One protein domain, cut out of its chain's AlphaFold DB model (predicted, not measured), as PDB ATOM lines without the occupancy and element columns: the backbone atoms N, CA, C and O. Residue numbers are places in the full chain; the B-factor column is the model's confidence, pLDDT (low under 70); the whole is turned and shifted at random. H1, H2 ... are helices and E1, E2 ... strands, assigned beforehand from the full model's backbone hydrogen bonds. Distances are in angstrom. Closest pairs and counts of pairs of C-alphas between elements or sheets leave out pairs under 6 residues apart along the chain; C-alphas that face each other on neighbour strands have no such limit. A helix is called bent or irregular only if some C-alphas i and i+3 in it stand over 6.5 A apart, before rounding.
ATOM      1  N   TYR A  98     312.519 258.433 276.391       80.06
ATOM      2  CA  TYR A  98     313.418 259.263 277.185       80.06
ATOM      3  C   TYR A  98     313.922 258.515 278.421       80.06
ATOM      4  O   TYR A  98     313.155 258.077 279.278       80.06
ATOM      5  N   ALA A  99     315.246 258.424 278.540       82.06
ATOM      6  CA  ALA A  99     315.919 257.882 279.713       82.06
ATOM      7  C   ALA A  99     316.559 259.005 280.538       82.06
ATOM      8  O   ALA A  99     317.228 259.891 279.999       82.06
ATOM      9  N   VAL A 100     316.405 258.950 281.865       83.81
ATOM     10  CA  VAL A 100     317.043 259.925 282.758       83.81
ATOM     11  C   VAL A 100     318.541 259.640 282.861       83.81
ATOM     12  O   VAL A 100     318.978 258.604 283.387       83.81
ATOM     13  N   SER A 101     319.328 260.612 282.399       86.44
ATOM     14  CA  SER A 101     320.780 260.645 282.581       86.44
ATOM     15  C   SER A 101     321.132 261.049 284.019       86.44
ATOM     16  O   SER A 101     320.437 261.884 284.601       86.44
ATOM     17  N   PRO A 102     322.180 260.463 284.625       84.62
ATOM     18  CA  PRO A 102     322.622 260.858 285.958       84.62
ATOM     19  C   PRO A 102     323.164 262.295 285.960       84.62
ATOM     20  O   PRO A 102     323.687 262.776 284.954       84.62
ATOM     21  N   LEU A 103     323.073 262.967 287.110       88.31
ATOM     22  CA  LEU A 103     323.749 264.246 287.330       88.31
ATOM     23  C   LEU A 103     325.273 264.054 287.324       88.31
ATOM     24  O   LEU A 103     325.763 262.998 287.717       88.31
ATOM     25  N   VAL A 104     326.015 265.096 286.931       91.81
ATOM     26  CA  VAL A 104     327.493 265.096 286.969       91.81
ATOM     27  C   VAL A 104     328.007 264.912 288.401       91.81
ATOM     28  O   VAL A 104     328.943 264.151 288.622       91.81
ATOM     29  N   ASP A 105     327.355 265.557 289.374       92.44
ATOM     30  CA  ASP A 105     327.561 265.334 290.807       92.44
ATOM     31  C   ASP A 105     326.208 265.056 291.493       92.44
ATOM     32  O   ASP A 105     325.512 265.990 291.907       92.44
ATOM     33  N   PRO A 106     325.798 263.778 291.617       89.31
ATOM     34  CA  PRO A 106     324.533 263.406 292.251       89.31
ATOM     35  C   PRO A 106     324.458 263.762 293.740       89.31
ATOM     36  O   PRO A 106     323.363 263.899 294.283       89.31
ATOM     37  N   HIS A 107     325.602 263.898 294.416       91.31
ATOM     38  CA  HIS A 107     325.656 264.226 295.840       91.31
ATOM     39  C   HIS A 107     325.765 265.735 296.090       91.31
ATOM     40  O   HIS A 107     325.524 266.171 297.217       91.31
ATOM     41  N   GLY A 108     326.091 266.535 295.078       92.19
ATOM     42  CA  GLY A 108     326.208 267.990 295.179       92.19
ATOM     43  C   GLY A 108     324.876 268.728 295.312       92.19
ATOM     44  O   GLY A 108     324.863 269.883 295.727       92.19
ATOM     45  N   VAL A 109     323.751 268.072 295.010       90.56
ATOM     46  CA  VAL A 109     322.424 268.703 294.989       90.56
ATOM     47  C   VAL A 109     321.487 268.018 295.976       90.56
ATOM     48  O   VAL A 109     321.288 266.807 295.923       90.56
ATOM     49  N   THR A 110     320.886 268.805 296.868       93.75
ATOM     50  CA  THR A 110     319.770 268.365 297.712       93.75
ATOM     51  C   THR A 110     318.463 268.636 296.977       93.75
ATOM     52  O   THR A 110     318.209 269.764 296.563       93.75
ATOM     53  N   CYS A 111     317.620 267.614 296.834       93.31
ATOM     54  CA  CYS A 111     316.345 267.716 296.131       93.31
ATOM     55  C   CYS A 111     315.174 267.547 297.100       93.31
ATOM     56  O   CYS A 111     315.275 266.832 298.098       93.31
ATOM     57  N   TYR A 112     314.041 268.160 296.761       95.19
ATOM     58  CA  TYR A 112     312.781 268.024 297.490       95.19
ATOM     59  C   TYR A 112     311.678 267.606 296.522       95.19
ATOM     60  O   TYR A 112     311.542 268.195 295.444       95.19
ATOM     61  N   TYR A 113     310.901 266.595 296.895       94.31
ATOM     62  CA  TYR A 113     309.772 266.082 296.128       94.31
ATOM     63  C   TYR A 113     308.503 266.201 296.963       94.31
ATOM     64  O   TYR A 113     308.403 265.576 298.018       94.31
ATOM     65  N   PHE A 114     307.545 266.988 296.489       94.81
ATOM     66  CA  PHE A 114     306.248 267.124 297.136       94.81
ATOM     67  C   PHE A 114     305.330 266.004 296.667       94.81
ATOM     68  O   PHE A 114     305.209 265.760 295.465       94.81
ATOM     69  N   ARG A 115     304.690 265.317 297.609       92.56
ATOM     70  CA  ARG A 115     303.683 264.305 297.296       92.56
ATOM     71  C   ARG A 115     302.483 264.448 298.211       92.56
ATOM     72  O   ARG A 115     302.589 264.933 299.336       92.56
ATOM     73  N   ASN A 116     301.348 263.980 297.714       93.06
ATOM     74  CA  ASN A 116     300.149 263.878 298.518       93.06
ATOM     75  C   ASN A 116     300.340 262.803 299.601       93.06
ATOM     76  O   ASN A 116     300.653 261.653 299.286       93.06
ATOM     77  N   LYS A 117     300.123 263.181 300.862       93.00
ATOM     78  CA  LYS A 117     300.264 262.319 302.038       93.00
ATOM     79  C   LYS A 117     299.371 261.076 301.993       93.00
ATOM     80  O   LYS A 117     299.776 260.044 302.517       93.00
ATOM     81  N   SER A 118     298.178 261.155 301.394       91.69
ATOM     82  CA  SER A 118     297.282 259.990 301.266       91.69
ATOM     83  C   SER A 118     297.700 259.019 300.157       91.69
ATOM     84  O   SER A 118     297.089 257.967 300.003       91.69
ATOM     85  N   GLU A 119     298.741 259.363 299.388       90.38
ATOM     86  CA  GLU A 119     299.245 258.600 298.239       90.38
ATOM     87  C   GLU A 119     298.203 258.386 297.126       90.38
ATOM     88  O   GLU A 119     298.444 257.629 296.190       90.38
ATOM     89  N   LEU A 120     297.080 259.105 297.176       91.81
ATOM     90  CA  LEU A 120     296.100 259.169 296.097       91.81
ATOM     91  C   LEU A 120     296.599 260.135 295.019       91.81
ATOM     92  O   LEU A 120     296.892 261.300 295.310       91.81
ATOM     93  N   PHE A 121     296.703 259.652 293.784       89.50
ATOM     94  CA  PHE A 121     297.030 260.456 292.615       89.50
ATOM     95  C   PHE A 121     295.773 261.121 292.046       89.50
ATOM     96  O   PHE A 121     295.685 262.348 292.066       89.50
ATOM     97  N   LEU A 122     294.783 260.325 291.630       89.38
ATOM     98  CA  LEU A 122     293.457 260.813 291.233       89.38
ATOM     99  C   LEU A 122     292.451 260.686 292.385       89.38
ATOM    100  O   LEU A 122     291.662 261.607 292.603       89.38
ATOM    101  N   GLY A 123     292.489 259.593 293.155       90.62
ATOM    102  CA  GLY A 123     291.486 259.324 294.186       90.62
ATOM    103  C   GLY A 123     290.069 259.342 293.605       90.62
ATOM    104  O   GLY A 123     289.809 258.751 292.560       90.62
ATOM    105  N   GLU A 124     289.160 260.092 294.229       89.38
ATOM    106  CA  GLU A 124     287.763 260.236 293.774       89.38
ATOM    107  C   GLU A 124     287.615 260.867 292.378       89.38
ATOM    108  O   GLU A 124     286.548 260.783 291.774       89.38
ATOM    109  N   LEU A 125     288.675 261.479 291.833       89.31
ATOM    110  CA  LEU A 125     288.655 262.012 290.474       89.31
ATOM    111  C   LEU A 125     288.812 260.936 289.394       89.31
ATOM    112  O   LEU A 125     288.537 261.221 288.233       89.31
ATOM    113  N   GLU A 126     289.268 259.728 289.734       91.12
ATOM    114  CA  GLU A 126     289.617 258.685 288.757       91.12
ATOM    115  C   GLU A 126     288.553 258.467 287.662       91.12
ATOM    116  O   GLU A 126     288.909 258.559 286.480       91.12
ATOM    117  N   PRO A 127     287.252 258.342 287.989       92.06
ATOM    118  CA  PRO A 127     286.219 258.085 286.986       92.06
ATOM    119  C   PRO A 127     285.960 259.247 286.016       92.06
ATOM    120  O   PRO A 127     285.262 259.079 285.017       92.06
ATOM    121  N   TYR A 128     286.492 260.435 286.307       92.19
ATOM    122  CA  TYR A 128     286.385 261.625 285.463       92.19
ATOM    123  C   TYR A 128     287.602 261.798 284.546       92.19
ATOM    124  O   TYR A 128     287.610 262.681 283.693       92.19
ATOM    125  N   PHE A 129     288.652 260.992 284.700       89.31
ATOM    126  CA  PHE A 129     289.880 261.136 283.911       89.31
ATOM    127  C   PHE A 129     290.300 259.851 283.202       89.31
ATOM    128  O   PHE A 129     291.093 259.919 282.263       89.31
ATOM    129  N   VAL A 130     289.763 258.703 283.614       90.31
ATOM    130  CA  VAL A 130     290.187 257.389 283.135       90.31
ATOM    131  C   VAL A 130     288.965 256.512 282.851       90.31
ATOM    132  O   VAL A 130     288.045 256.404 283.658       90.31
ATOM    133  N   THR A 131     288.938 255.893 281.674       90.44
ATOM    134  CA  THR A 131     287.935 254.886 281.288       90.44
ATOM    135  C   THR A 131     288.316 253.502 281.823       90.44
ATOM    136  O   THR A 131     289.470 253.265 282.164       90.44
ATOM    137  N   GLU A 132     287.368 252.563 281.879       83.88
ATOM    138  CA  GLU A 132     287.613 251.209 282.417       83.88
ATOM    139  C   GLU A 132     288.729 250.439 281.684       83.88
ATOM    140  O   GLU A 132     289.376 249.572 282.273       83.88
ATOM    141  N   GLU A 133     288.990 250.775 280.415       80.31
ATOM    142  CA  GLU A 133     290.063 250.180 279.607       80.31
ATOM    143  C   GLU A 133     291.467 250.495 280.172       80.31
ATOM    144  O   GLU A 133     292.387 249.695 280.016       80.31
ATOM    145  N   ASP A 134     291.628 251.617 280.884       75.62
ATOM    146  CA  ASP A 134     292.918 252.162 281.328       75.62
ATOM    147  C   ASP A 134     293.133 252.051 282.844       75.62
ATOM    148  O   ASP A 134     293.686 252.950 283.473       75.62
ATOM    149  N   SER A 135     292.725 250.929 283.440       62.31
ATOM    150  CA  SER A 135     292.754 250.656 284.893       62.31
ATOM    151  C   SER A 135     294.113 250.783 285.621       62.31
ATOM    152  O   SER A 135     294.220 250.438 286.802       62.31
ATOM    153  N   LEU A 136     295.174 251.274 284.968       68.94
ATOM    154  CA  LEU A 136     296.437 251.576 285.628       68.94
ATOM    155  C   LEU A 136     296.293 252.816 286.520       68.94
ATOM    156  O   LEU A 136     296.620 253.939 286.142       68.94
ATOM    157  N   SER A 137     295.844 252.584 287.749       77.56
ATOM    158  CA  SER A 137     295.829 253.611 288.780       77.56
ATOM    159  C   SER A 137     297.241 253.885 289.302       77.56
ATOM    160  O   SER A 137     297.999 252.961 289.618       77.56
ATOM    161  N   LEU A 138     297.577 255.173 289.407       80.88
ATOM    162  CA  LEU A 138     298.763 255.664 290.110       80.88
ATOM    163  C   LEU A 138     298.528 255.805 291.622       80.88
ATOM    164  O   LEU A 138     299.479 256.073 292.359       80.88
ATOM    165  N   ASP A 139     297.292 255.616 292.089       87.06
ATOM    166  CA  ASP A 139     296.964 255.667 293.509       87.06
ATOM    167  C   ASP A 139     297.709 254.561 294.259       87.06
ATOM    168  O   ASP A 139     297.802 253.417 293.807       87.06
ATOM    169  N   HIS A 140     298.280 254.927 295.406       88.38
ATOM    170  CA  HIS A 140     299.104 254.069 296.259       88.38
ATOM    171  C   HIS A 140     300.346 253.477 295.571       88.38
ATOM    172  O   HIS A 140     301.030 252.627 296.146       88.38
ATOM    173  N   ARG A 141     300.687 253.933 294.358       86.50
ATOM    174  CA  ARG A 141     301.930 253.558 293.688       86.50
ATOM    175  C   ARG A 141     303.032 254.564 294.009       86.50
ATOM    176  O   ARG A 141     302.815 255.776 293.940       86.50
ATOM    177  N   PRO A 142     304.264 254.108 294.273       85.62
ATOM    178  CA  PRO A 142     305.386 254.996 294.525       85.62
ATOM    179  C   PRO A 142     305.986 255.516 293.204       85.62
ATOM    180  O   PRO A 142     307.162 255.310 292.924       85.62
ATOM    181  N   TYR A 143     305.207 256.235 292.387       84.50
ATOM    182  CA  TYR A 143     305.612 256.749 291.060       84.50
ATOM    183  C   TYR A 143     306.849 257.672 291.068       84.50
ATOM    184  O   TYR A 143     307.458 257.942 290.031       84.50
ATOM    185  N   TRP A 144     307.227 258.177 292.242       86.81
ATOM    186  CA  TRP A 144     308.420 258.987 292.473       86.81
ATOM    187  C   TRP A 144     309.679 258.140 292.735       86.81
ATOM    188  O   TRP A 144     310.786 258.680 292.750       86.81
ATOM    189  N   GLN A 145     309.551 256.832 292.978       87.62
ATOM    190  CA  GLN A 145     310.633 255.989 293.490       87.62
ATOM    191  C   GLN A 145     311.820 255.882 292.539       87.62
ATOM    192  O   GLN A 145     312.959 255.881 293.015       87.62
ATOM    193  N   GLY A 146     311.608 255.874 291.221       86.75
ATOM    194  CA  GLY A 146     312.730 255.848 290.282       86.75
ATOM    195  C   GLY A 146     313.623 257.088 290.384       86.75
ATOM    196  O   GLY A 146     314.812 257.002 290.072       86.75
ATOM    197  N   TRP A 147     313.126 258.210 290.922       89.44
ATOM    198  CA  TRP A 147     313.970 259.370 291.219       89.44
ATOM    199  C   TRP A 147     314.957 259.116 292.355       89.44
ATOM    200  O   TRP A 147     316.070 259.635 292.289       89.44
ATOM    201  N   ARG A 148     314.635 258.285 293.360       88.50
ATOM    202  CA  ARG A 148     315.583 257.975 294.452       88.50
ATOM    203  C   ARG A 148     316.861 257.315 293.946       88.50
ATOM    204  O   ARG A 148     317.926 257.566 294.498       88.50
ATOM    205  N   GLY A 149     316.775 256.515 292.882       84.31
ATOM    206  CA  GLY A 149     317.952 255.900 292.261       84.31
ATOM    207  C   GLY A 149     318.864 256.899 291.538       84.31
ATOM    208  O   GLY A 149     320.030 256.600 291.297       84.31
ATOM    209  N   LYS A 150     318.349 258.083 291.182       87.19
ATOM    210  CA  LYS A 150     319.071 259.123 290.429       87.19
ATOM    211  C   LYS A 150     319.475 260.317 291.295       87.19
ATOM    212  O   LYS A 150     320.427 261.016 290.960       87.19
ATOM    213  N   LEU A 151     318.757 260.543 292.393       91.94
ATOM    214  CA  LEU A 151     318.891 261.688 293.288       91.94
ATOM    215  C   LEU A 151     319.120 261.175 294.723       91.94
ATOM    216  O   LEU A 151     318.161 261.010 295.479       91.94
ATOM    217  N   PRO A 152     320.375 260.911 295.132       91.06
ATOM    218  CA  PRO A 152     320.673 260.290 296.426       91.06
ATOM    219  C   PRO A 152     320.318 261.175 297.631       91.06
ATOM    220  O   PRO A 152     320.135 260.664 298.732       91.06
ATOM    221  N   LYS A 153     320.194 262.494 297.435       94.19
ATOM    222  CA  LYS A 153     319.735 263.457 298.451       94.19
ATOM    223  C   LYS A 153     318.295 263.928 298.192       94.19
ATOM    224  O   LYS A 153     317.995 265.113 298.328       94.19
ATOM    225  N   LEU A 154     317.415 263.016 297.768       93.81
ATOM    226  CA  LEU A 154     315.991 263.296 297.564       93.81
ATOM    227  C   LEU A 154     315.215 263.218 298.884       93.81
ATOM    228  O   LEU A 154     315.031 262.140 299.448       93.81
ATOM    229  N   ASN A 155     314.699 264.358 299.330       95.00
ATOM    230  CA  ASN A 155     313.808 264.462 300.478       95.00
ATOM    231  C   ASN A 155     312.356 264.436 300.001       95.00
ATOM    232  O   ASN A 155     311.979 265.204 299.115       95.00
ATOM    233  N   LEU A 156     311.540 263.570 300.595       93.94
ATOM    234  CA  LEU A 156     310.099 263.587 300.368       93.94
ATOM    235  C   LEU A 156     309.448 264.559 301.343       93.94
ATOM    236  O   LEU A 156     309.787 264.579 302.525       93.94
ATOM    237  N   VAL A 157     308.514 265.345 300.832       95.12
ATOM    238  CA  VAL A 157     307.725 266.299 301.601       95.12
ATOM    239  C   VAL A 157     306.269 265.917 301.409       95.12
ATOM    240  O   VAL A 157     305.698 266.116 300.335       95.12
ATOM    241  N   ASP A 158     305.693 265.324 302.447       95.00
ATOM    242  CA  ASP A 158     304.279 264.977 302.466       95.00
ATOM    243  C   ASP A 158     303.464 266.240 302.737       95.00
ATOM    244  O   ASP A 158     303.696 266.942 303.725       95.00
ATOM    245  N   VAL A 159     302.502 266.518 301.866       94.56
ATOM    246  CA  VAL A 159     301.536 267.600 302.055       94.56
ATOM    247  C   VAL A 159     300.123 267.041 302.038       94.56
ATOM    248  O   VAL A 159     299.851 266.002 301.434       94.56
ATOM    249  N   ASP A 160     299.237 267.710 302.761       94.56
ATOM    250  CA  ASP A 160     297.874 267.245 302.976       94.56
ATOM    251  C   ASP A 160     296.956 267.764 301.867       94.56
ATOM    252  O   ASP A 160     296.776 268.972 301.728       94.56
ATOM    253  N   SER A 161     296.445 266.851 301.043       91.69
ATOM    254  CA  SER A 161     295.637 267.130 299.855       91.69
ATOM    255  C   SER A 161     294.636 265.985 299.644       91.69
ATOM    256  O   SER A 161     294.960 264.838 299.962       91.69
ATOM    257  N   PRO A 162     293.440 266.229 299.078       89.19
ATOM    258  CA  PRO A 162     292.509 265.142 298.758       89.19
ATOM    259  C   PRO A 162     293.100 264.147 297.744       89.19
ATOM    260  O   PRO A 162     292.929 262.938 297.880       89.19
ATOM    261  N   ASN A 163     293.841 264.644 296.751       90.31
ATOM    262  CA  ASN A 163     294.605 263.846 295.789       90.31
ATOM    263  C   ASN A 163     295.790 264.664 295.224       90.31
ATOM    264  O   ASN A 163     295.974 265.833 295.580       90.31
ATOM    265  N   HIS A 164     296.617 264.065 294.365       90.06
ATOM    266  CA  HIS A 164     297.800 264.721 293.793       90.06
ATOM    267  C   HIS A 164     297.445 265.908 292.888       90.06
ATOM    268  O   HIS A 164     298.133 266.924 292.915       90.06
ATOM    269  N   MET A 165     296.335 265.833 292.151       87.12
ATOM    270  CA  MET A 165     295.918 266.896 291.227       87.12
ATOM    271  C   MET A 165     295.592 268.223 291.934       87.12
ATOM    272  O   MET A 165     295.706 269.285 291.326       87.12
ATOM    273  N   PHE A 166     295.228 268.186 293.222       88.25
ATOM    274  CA  PHE A 166     294.919 269.377 294.028       88.25
ATOM    275  C   PHE A 166     296.103 269.921 294.844       88.25
ATOM    276  O   PHE A 166     295.933 270.871 295.613       88.25
ATOM    277  N   LEU A 167     297.319 269.386 294.668       90.62
ATOM    278  CA  LEU A 167     298.496 269.793 295.452       90.62
ATOM    279  C   LEU A 167     298.787 271.298 295.419       90.62
ATOM    280  O   LEU A 167     299.284 271.841 296.401       90.62
ATOM    281  N   LEU A 168     298.497 271.958 294.298       91.75
ATOM    282  CA  LEU A 168     298.730 273.393 294.116       91.75
ATOM    283  C   LEU A 168     297.444 274.228 294.112       91.75
ATOM    284  O   LEU A 168     297.511 275.442 293.941       91.75
ATOM    285  N   ALA A 169     296.286 273.590 294.273       86.56
ATOM    286  CA  ALA A 169     294.986 274.249 294.201       86.56
ATOM    287  C   ALA A 169     294.448 274.634 295.586       86.56
ATOM    288  O   ALA A 169     293.825 275.682 295.734       86.56
ATOM    289  N   GLU A 170     294.710 273.808 296.601       85.94
ATOM    290  CA  GLU A 170     294.157 273.987 297.944       85.94
ATOM    291  C   GLU A 170     295.148 274.702 298.875       85.94
ATOM    292  O   GLU A 170     296.327 274.342 298.921       85.94
ATOM    293  N   PRO A 171     294.712 275.677 299.698       91.00
ATOM    294  CA  PRO A 171     295.602 276.343 300.649       91.00
ATOM    295  C   PRO A 171     296.292 275.374 301.620       91.00
ATOM    296  O   PRO A 171     297.449 275.581 301.981       91.00
ATOM    297  N   GLN A 172     295.604 274.306 302.032       93.19
ATOM    298  CA  GLN A 172     296.116 273.321 302.988       93.19
ATOM    299  C   GLN A 172     297.360 272.577 302.478       93.19
ATOM    300  O   GLN A 172     298.289 272.346 303.254       93.19
ATOM    301  N   SER A 173     297.411 272.258 301.182       93.81
ATOM    302  CA  SER A 173     298.566 271.640 300.525       93.81
ATOM    303  C   SER A 173     299.581 272.682 300.052       93.81
ATOM    304  O   SER A 173     300.787 272.483 300.209       93.81
ATOM    305  N   LEU A 174     299.110 273.818 299.535       94.88
ATOM    306  CA  LEU A 174     299.949 274.844 298.922       94.88
ATOM    307  C   LEU A 174     300.809 275.615 299.935       94.88
ATOM    308  O   LEU A 174     301.976 275.890 299.660       94.88
ATOM    309  N   GLN A 175     300.279 275.960 301.112       95.56
ATOM    310  CA  GLN A 175     301.020 276.768 302.094       95.56
ATOM    311  C   GLN A 175     302.302 276.081 302.608       95.56
ATOM    312  O   GLN A 175     303.350 276.731 302.626       95.56
ATOM    313  N   PRO A 176     302.303 274.777 302.954       94.75
ATOM    314  CA  PRO A 176     303.536 274.048 303.257       94.75
ATOM    315  C   PRO A 176     304.568 274.059 302.119       94.75
ATOM    316  O   PRO A 176     305.768 274.161 302.384       94.75
ATOM    317  N   ILE A 177     304.114 273.969 300.862       95.62
ATOM    318  CA  ILE A 177     304.983 274.019 299.675       95.62
ATOM    319  C   ILE A 177     305.646 275.393 299.576       95.62
ATOM    320  O   ILE A 177     306.870 275.472 299.462       95.62
ATOM    321  N   ILE A 178     304.852 276.466 299.672       96.00
ATOM    322  CA  ILE A 178     305.339 277.852 299.649       96.00
ATOM    323  C   ILE A 178     306.358 278.067 300.766       96.00
ATOM    324  O   ILE A 178     307.483 278.464 300.481       96.00
ATOM    325  N   ALA A 179     306.020 277.716 302.007       95.69
ATOM    326  CA  ALA A 179     306.895 277.927 303.158       95.69
ATOM    327  C   ALA A 179     308.238 277.185 303.038       95.69
ATOM    328  O   ALA A 179     309.264 277.665 303.524       95.69
ATOM    329  N   LEU A 180     308.261 275.999 302.414       95.44
ATOM    330  CA  LEU A 180     309.520 275.308 302.139       95.44
ATOM    331  C   LEU A 180     310.316 276.023 301.047       95.44
ATOM    332  O   LEU A 180     311.513 276.238 301.217       95.44
ATOM    333  N   CYS A 181     309.669 276.401 299.945       94.75
ATOM    334  CA  CYS A 181     310.312 277.146 298.867       94.75
ATOM    335  C   CYS A 181     310.894 278.475 299.370       94.75
ATOM    336  O   CYS A 181     312.045 278.770 299.073       94.75
ATOM    337  N   GLU A 182     310.160 279.231 300.185       95.62
ATOM    338  CA  GLU A 182     310.645 280.467 300.809       95.62
ATOM    339  C   GLU A 182     311.911 280.229 301.630       95.62
ATOM    340  O   GLU A 182     312.862 280.984 301.504       95.62
ATOM    341  N   LYS A 183     311.980 279.147 302.411       93.62
ATOM    342  CA  LYS A 183     313.197 278.803 303.166       93.62
ATOM    343  C   LYS A 183     314.370 278.419 302.266       93.62
ATOM    344  O   LYS A 183     315.506 278.715 302.607       93.62
ATOM    345  N   LEU A 184     314.108 277.722 301.160       92.19
ATOM    346  CA  LEU A 184     315.151 277.265 300.234       92.19
ATOM    347  C   LEU A 184     315.706 278.392 299.364       92.19
ATOM    348  O   LEU A 184     316.876 278.353 298.991       92.19
ATOM    349  N   TYR A 185     314.855 279.355 299.012       90.38
ATOM    350  CA  TYR A 185     315.186 280.459 298.113       90.38
ATOM    351  C   TYR A 185     315.322 281.802 298.818       90.38
ATOM    352  O   TYR A 185     315.606 282.794 298.148       90.38
ATOM    353  N   ALA A 186     315.142 281.854 300.140       90.81
ATOM    354  CA  ALA A 186     315.574 282.992 300.927       90.81
ATOM    355  C   ALA A 186     317.054 283.202 300.618       90.81
ATOM    356  O   ALA A 186     317.898 282.351 300.899       90.81
TER     357      ALA A 186
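Overview. This is residues 98 to 186 of the 190 residues of an uncharacterized protein of Brevibacillus sp. SKDU10 (UniProt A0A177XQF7). Two parallel strands, E1 and E2, form a short ribbon in the middle, and the long helix H3 runs back along one face of it. Away from H3, the chain makes a wide, loose arc from E1 through H1, far out at one end, and back through a long stretch and the short H2 to E2. The printed part has 89 residues, with three named helices and two named strands in the order E1, H1, H2, E2, H3; the class is mixed, helices and strands, with under half of the residues in named elements. The whole is loose, with a radius of gyration of the C-alphas of 15.2 A, and flat, spanning 44 by 33 by 18 A.

Arrangement. E1, residues 111 to 116, and E2, residues 154 to 159, are parallel neighbours at 30 degrees between their directions. N 113 and O 155 are within hydrogen-bond range at 2.8 A, as are N 159 and O 115 at 3.0 A. Between them in the chain come H1, residues 123 to 129, and H2, residues 145 to 148, making a strand-helix-strand unit, two parallel neighbour strands with helices between, whose crossover is right-handed. H1 and H2 are apart, and so are H1 and E2, and E1 and H2. The closest C-alphas of H2 and E2 are those of Arg 148 and Leu 154, 6.2 A. H3, residues 171 to 185, comes closest to E2 at the C-alphas of Val 159 and Ser 173, 5.2 A. Its closest C-alphas to E1 are those of Phe 114 and Ile 177, 7.5 A. H3 is apart from H1 and from H2. In H1, 0 of 3 O i to N i+4 pairs are within hydrogen-bond range, beside 3 of 4 O i to N i+3 pairs; in H3, 9 of 11 O i to N i+4 pairs are, and H2 is too short for such a pair.

Along the chain. E1 begins at C-alpha 111 (316.345, 267.716, 296.131) and is 16.8 A long. H1 measures 10.6 A and is irregular, with C-alphas 124 and 127 7.3 A apart. H2 measures 5.4 A. E2 is 15.7 A long and ends at C-alpha 159 (301.536, 267.600, 302.055). H3, 20.2 A long, is neither bent nor irregular, but only just: C-alphas 173 and 176 are 6.2 A apart. It ends at C-alpha 185 (315.186, 280.459, 298.113).

Size, cuts and confidence. The two C-alphas farthest apart, those of Glu 133 and Ala 186, are 46.7 A apart. The printed part has no cut. The links H1 to H2, 15 residues, and E2 to H3, 11 residues, are long. The mean pLDDT of the printed part is 89.6; residues 135 to 136 are under 70.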